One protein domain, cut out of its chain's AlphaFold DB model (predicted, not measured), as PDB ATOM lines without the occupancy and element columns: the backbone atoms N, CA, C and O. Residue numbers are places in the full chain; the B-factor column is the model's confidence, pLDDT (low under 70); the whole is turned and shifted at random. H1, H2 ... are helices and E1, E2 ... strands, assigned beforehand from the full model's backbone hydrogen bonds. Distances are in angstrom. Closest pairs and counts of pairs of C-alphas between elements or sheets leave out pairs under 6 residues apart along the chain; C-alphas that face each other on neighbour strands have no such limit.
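Overview. This is residues 429 to 471 of the 698 residues of the protein "PhoLip_ATPase_N domain-containing protein" of Anopheles melas (UniProt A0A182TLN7). What shape does the chain make here? A small antiparallel sheet, the meander E1 E2 E3, has one helix, H1, beyond E1 that only grazes it, and a long loop joins E3 to H1. The loop, residues 446 to 459, reaches away from H1 around Arg 449, then folds back with residues 452 to 453 paired to E3. What are the counts and size? The printed part has 43 residues with three named strands, then one named helix; the class is mixed, helices and strands. It is compact, with a radius of gyration of the C-alphas of 10.1 A and spans of 31 by 22 by 16 A.

Arrangement. How do the first strands pair? E1, residues 429 to 431, and E2, residues 434 to 439, form an antiparallel hairpin at 139 degrees, with N 429 and O 436 3.0 A apart, within hydrogen-bond range. What follows E2? E3, residues 442 to 445, forms an antiparallel hairpin with E2 at 149 degrees, with N 437 and O 444 2.9 A apart, within hydrogen-bond range. E2 pairs with E1 over residues 434 to 436 and with E3 over 436 to 439, a staggered pairing; E1 and E3 are apart. Where is the helix? H1, residues 460 to 471, only grazes the sheet with residues 461 to 466; its closest C-alphas to E1 are those of Ile 431 and Val 462, 6.8 A apart. In H1 every O i to N i+4 pair is within hydrogen-bond range.

Along the chain. Where does E1 begin? C-alpha 429 is at (-46.758, -30.925, 23.562), and E1 is 6.7 A long. How long are the others? E2 is 16.4 A, E3 10.2 A and H1 16.1 A from first to last C-alpha. Where does H1 end? C-alpha 471 is at (-63.897, -29.554, 22.390).

Size, cuts and confidence. Which C-alphas are farthest apart? Those of Arg 449 and Val 471, 31.2 A. Is there a cut, and which link is long? The printed part has no cut, and the link from E3 to H1, 14 residues, is long. Where is confidence low? The pLDDT is under 70 at residue 441 and at residues 446 to 457.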
ATOM      1  N   CYS A 429     -45.907 -29.850  23.047       87.75
ATOM      2  CA  CYS A 429     -46.758 -30.925  23.562       87.75
ATOM      3  C   CYS A 429     -46.113 -32.298  23.329       87.75
ATOM      4  O   CYS A 429     -45.066 -32.421  22.691       87.75
ATOM      5  N   SER A 430     -46.743 -33.351  23.853       89.88
ATOM      6  CA  SER A 430     -46.421 -34.725  23.478       89.88
ATOM      7  C   SER A 430     -47.689 -35.464  23.080       89.88
ATOM      8  O   SER A 430     -48.690 -35.414  23.792       89.88
ATOM      9  N   ILE A 431     -47.633 -36.136  21.931       88.81
ATOM     10  CA  ILE A 431     -48.737 -36.889  21.333       88.81
ATOM     11  C   ILE A 431     -48.175 -38.270  20.989       88.81
ATOM     12  O   ILE A 431     -47.102 -38.371  20.397       88.81
ATOM     13  N   ALA A 432     -48.843 -39.338  21.432       85.06
ATOM     14  CA  ALA A 432     -48.393 -40.729  21.265       85.06
ATOM     15  C   ALA A 432     -46.928 -41.014  21.706       85.06
ATOM     16  O   ALA A 432     -46.286 -41.930  21.197       85.06
ATOM     17  N   GLY A 433     -46.383 -40.237  22.653       83.25
ATOM     18  CA  GLY A 433     -44.996 -40.355  23.132       83.25
ATOM     19  C   GLY A 433     -43.945 -39.639  22.270       83.25
ATOM     20  O   GLY A 433     -42.804 -39.498  22.703       83.25
ATOM     21  N   ARG A 434     -44.327 -39.125  21.096       83.06
ATOM     22  CA  ARG A 434     -43.526 -38.176  20.306       83.06
ATOM     23  C   ARG A 434     -43.629 -36.787  20.938       83.06
ATOM     24  O   ARG A 434     -44.627 -36.482  21.596       83.06
ATOM     25  N   LYS A 435     -42.614 -35.939  20.770       86.12
ATOM     26  CA  LYS A 435     -42.612 -34.551  21.261       86.12
ATOM     27  C   LYS A 435     -42.737 -33.600  20.074       86.12
ATOM     28  O   LYS A 435     -41.953 -33.710  19.136       86.12
ATOM     29  N   TYR A 436     -43.661 -32.649  20.167       84.94
ATOM     30  CA  TYR A 436     -43.868 -31.605  19.169       84.94
ATOM     31  C   TYR A 436     -43.560 -30.224  19.746       84.94
ATOM     32  O   TYR A 436     -43.796 -29.969  20.928       84.94
ATOM     33  N   GLU A 437     -43.037 -29.342  18.902       84.75
ATOM     34  CA  GLU A 437     -42.664 -27.964  19.218       84.75
ATOM     35  C   GLU A 437     -43.267 -27.005  18.183       84.75
ATOM     36  O   GLU A 437     -43.303 -27.312  16.988       84.75
ATOM     37  N   GLN A 438     -43.774 -25.859  18.638       79.75
ATOM     38  CA  GLN A 438     -44.350 -24.837  17.769       79.75
ATOM     39  C   GLN A 438     -43.260 -23.885  17.263       79.75
ATOM     40  O   GLN A 438     -42.568 -23.249  18.055       79.75
ATOM     41  N   GLN A 439     -43.169 -23.714  15.942       76.00
ATOM     42  CA  GLN A 439     -42.427 -22.615  15.320       76.00
ATOM     43  C   GLN A 439     -43.365 -21.844  14.385       76.00
ATOM     44  O   GLN A 439     -43.756 -22.322  13.316       76.00
ATOM     45  N   GLY A 440     -43.784 -20.652  14.822       73.88
ATOM     46  CA  GLY A 440     -44.775 -19.834  14.122       73.88
ATOM     47  C   GLY A 440     -46.100 -20.582  13.920       73.88
ATOM     48  O   GLY A 440     -46.740 -21.000  14.886       73.88
ATOM     49  N   ARG A 441     -46.501 -20.760  12.654       68.94
ATOM     50  CA  ARG A 441     -47.708 -21.506  12.234       68.94
ATOM     51  C   ARG A 441     -47.442 -22.989  11.890       68.94
ATOM     52  O   ARG A 441     -48.305 -23.628  11.294       68.94
ATOM     53  N   ARG A 442     -46.257 -23.539  12.198       72.94
ATOM     54  CA  ARG A 442     -45.862 -24.930  11.885       72.94
ATOM     55  C   ARG A 442     -45.567 -25.723  13.170       72.94
ATOM     56  O   ARG A 442     -45.105 -25.154  14.162       72.94
ATOM     57  N   LEU A 443     -45.813 -27.035  13.140       75.62
ATOM     58  CA  LEU A 443     -45.442 -27.973  14.210       75.62
ATOM     59  C   LEU A 443     -44.264 -28.844  13.758       75.62
ATOM     60  O   LEU A 443     -44.282 -29.395  12.659       75.62
ATOM     61  N   LEU A 444     -43.250 -28.978  14.609       75.44
ATOM     62  CA  LEU A 444     -42.040 -29.763  14.358       75.44
ATOM     63  C   LEU A 444     -41.953 -30.940  15.324       75.44
ATOM     64  O   LEU A 444     -42.152 -30.761  16.526       75.44
ATOM     65  N   GLU A 445     -41.619 -32.129  14.824       76.06
ATOM     66  CA  GLU A 445     -41.318 -33.280  15.677       76.06
ATOM     67  C   GLU A 445     -39.857 -33.235  16.152       76.06
ATOM     68  O   GLU A 445     -38.932 -33.032  15.361       76.06
ATOM     69  N   ALA A 446     -39.637 -33.419  17.457       66.19
ATOM     70  CA  ALA A 446     -38.339 -33.244  18.106       66.19
ATOM     71  C   ALA A 446     -37.343 -34.371  17.759       66.19
ATOM     72  O   ALA A 446     -37.098 -35.285  18.545       66.19
ATOM     73  N   GLY A 447     -36.760 -34.271  16.566       63.75
ATOM     74  CA  GLY A 447     -35.770 -35.190  16.003       63.75
ATOM     75  C   GLY A 447     -35.617 -35.024  14.489       63.75
ATOM     76  O   GLY A 447     -34.516 -35.178  13.958       63.75
ATOM     77  N   GLU A 448     -36.684 -34.625  13.789       61.28
ATOM     78  CA  GLU A 448     -36.701 -34.521  12.327       61.28
ATOM     79  C   GLU A 448     -36.526 -33.076  11.845       61.28
ATOM     80  O   GLU A 448     -37.474 -32.314  11.673       61.28
ATOM     81  N   ARG A 449     -35.277 -32.713  11.534       53.00
ATOM     82  CA  ARG A 449     -34.841 -31.371  11.086       53.00
ATOM     83  C   ARG A 449     -35.456 -30.847   9.769       53.00
ATOM     84  O   ARG A 449     -34.978 -29.839   9.257       53.00
ATOM     85  N   ARG A 450     -36.435 -31.544   9.175       52.28
ATOM     86  CA  ARG A 450     -37.008 -31.255   7.841       52.28
ATOM     87  C   ARG A 450     -38.531 -31.427   7.722       52.28
ATOM     88  O   ARG A 450     -39.079 -31.019   6.705       52.28
ATOM     89  N   ALA A 451     -39.219 -31.983   8.722       58.34
ATOM     90  CA  ALA A 451     -40.657 -32.271   8.663       58.34
ATOM     91  C   ALA A 451     -41.476 -31.265   9.498       58.34
ATOM     92  O   ALA A 451     -42.012 -31.589  10.557       58.34
ATOM     93  N   ALA A 452     -41.557 -30.019   9.026       60.47
ATOM     94  CA  ALA A 452     -42.443 -29.009   9.605       60.47
ATOM     95  C   ALA A 452     -43.879 -29.234   9.099       60.47
ATOM     96  O   ALA A 452     -44.227 -28.805   7.997       60.47
ATOM     97  N   LEU A 453     -44.703 -29.926   9.886       62.50
ATOM     98  CA  LEU A 453     -46.078 -30.261   9.519       62.50
ATOM     99  C   LEU A 453     -46.920 -28.985   9.373       62.50
ATOM    100  O   LEU A 453     -46.989 -28.154  10.289       62.50
ATOM    101  N   LYS A 454     -47.583 -28.841   8.219       63.44
ATOM    102  CA  LYS A 454     -48.606 -27.810   8.005       63.44
ATOM    103  C   LYS A 454     -49.882 -28.208   8.741       63.44
ATOM    104  O   LYS A 454     -50.224 -29.385   8.797       63.44
ATOM    105  N   ILE A 455     -50.642 -27.218   9.207       64.81
ATOM    106  CA  ILE A 455     -51.932 -27.426   9.892       64.81
ATOM    107  C   ILE A 455     -52.942 -28.187   9.001       64.81
ATOM    108  O   ILE A 455     -53.743 -28.969   9.503       64.81
ATOM    109  N   ASN A 456     -52.845 -28.044   7.676       64.50
ATOM    110  CA  ASN A 456     -53.708 -28.739   6.710       64.50
ATOM    111  C   ASN A 456     -53.230 -30.170   6.368       64.50
ATOM    112  O   ASN A 456     -53.922 -30.888   5.655       64.50
ATOM    113  N   GLU A 457     -52.047 -30.578   6.840       68.50
ATOM    114  CA  GLU A 457     -51.373 -31.851   6.517       68.50
ATOM    115  C   GLU A 457     -51.066 -32.655   7.802       68.50
ATOM    116  O   GLU A 457     -50.111 -33.429   7.867       68.50
ATOM    117  N   LEU A 458     -51.862 -32.451   8.861       71.38
ATOM    118  CA  LEU A 458     -51.662 -33.096  10.161       71.38
ATOM    119  C   LEU A 458     -52.033 -34.595  10.132       71.38
ATOM    120  O   LEU A 458     -53.123 -34.948   9.674       71.38
ATOM    121  N   PRO A 459     -51.195 -35.489  10.698       79.50
ATOM    122  CA  PRO A 459     -51.556 -36.889  10.913       79.50
ATOM    123  C   PRO A 459     -52.820 -37.030  11.771       79.50
ATOM    124  O   PRO A 459     -53.018 -36.259  12.711       79.50
ATOM    125  N   ALA A 460     -53.636 -38.059  11.518       81.62
ATOM    126  CA  ALA A 460     -54.925 -38.257  12.194       81.62
ATOM    127  C   ALA A 460     -54.836 -38.184  13.734       81.62
ATOM    128  O   ALA A 460     -55.608 -37.462  14.351       81.62
ATOM    129  N   GLN A 461     -53.830 -38.823  14.344       83.25
ATOM    130  CA  GLN A 461     -53.596 -38.795  15.800       83.25
ATOM    131  C   GLN A 461     -53.288 -37.388  16.351       83.25
ATOM    132  O   GLN A 461     -53.580 -37.091  17.508       83.25
ATOM    133  N   VAL A 462     -52.679 -36.521  15.538       83.56
ATOM    134  CA  VAL A 462     -52.386 -35.127  15.900       83.56
ATOM    135  C   VAL A 462     -53.650 -34.277  15.752       83.56
ATOM    136  O   VAL A 462     -53.938 -33.458  16.620       83.56
ATOM    137  N   ASN A 463     -54.443 -34.520  14.704       85.12
ATOM    138  CA  ASN A 463     -55.737 -33.871  14.508       85.12
ATOM    139  C   ASN A 463     -56.727 -34.222  15.639       85.12
ATOM    140  O   ASN A 463     -57.271 -33.323  16.269       85.12
ATOM    141  N   GLU A 464     -56.869 -35.507  15.990       88.50
ATOM    142  CA  GLU A 464     -57.680 -35.975  17.129       88.50
ATOM    143  C   GLU A 464     -57.274 -35.308  18.453       88.50
ATOM    144  O   GLU A 464     -58.134 -34.905  19.237       88.50
ATOM    145  N   PHE A 465     -55.969 -35.132  18.699       89.31
ATOM    146  CA  PHE A 465     -55.464 -34.446  19.892       89.31
ATOM    147  C   PHE A 465     -55.890 -32.969  19.944       89.31
ATOM    148  O   PHE A 465     -56.382 -32.508  20.977       89.31
ATOM    149  N   PHE A 466     -55.743 -32.222  18.844       87.06
ATOM    150  CA  PHE A 466     -56.160 -30.817  18.800       87.06
ATOM    151  C   PHE A 466     -57.686 -30.654  18.774       87.06
ATOM    152  O   PHE A 466     -58.202 -29.737  19.411       87.06
ATOM    153  N   GLN A 467     -58.422 -31.573  18.145       89.38
ATOM    154  CA  GLN A 467     -59.883 -31.619  18.208       89.38
ATOM    155  C   GLN A 467     -60.366 -31.855  19.646       89.38
ATOM    156  O   GLN A 467     -61.257 -31.152  20.118       89.38
ATOM    157  N   ALA A 468     -59.747 -32.784  20.382       91.31
ATOM    158  CA  ALA A 468     -60.057 -33.005  21.793       91.31
ATOM    159  C   ALA A 468     -59.763 -31.761  22.651       91.31
ATOM    160  O   ALA A 468     -60.551 -31.441  23.541       91.31
ATOM    161  N   LEU A 469     -58.681 -31.028  22.363       90.00
ATOM    162  CA  LEU A 469     -58.325 -29.779  23.047       90.00
ATOM    163  C   LEU A 469     -59.332 -28.646  22.759       90.00
ATOM    164  O   LEU A 469     -59.687 -27.909  23.677       90.00
ATOM    165  N   ALA A 470     -59.830 -28.545  21.523       88.94
ATOM    166  CA  ALA A 470     -60.830 -27.556  21.104       88.94
ATOM    167  C   ALA A 470     -62.269 -27.879  21.562       88.94
ATOM    168  O   ALA A 470     -63.105 -26.985  21.655       88.94
ATOM    169  N   VAL A 471     -62.582 -29.147  21.856       91.56
ATOM    170  CA  VAL A 471     -63.897 -29.554  22.390       91.56
ATOM    171  C   VAL A 471     -63.921 -29.532  23.923       91.56
ATOM    172  O   VAL A 471     -64.921 -29.142  24.521       91.56
TER     173      VAL A 471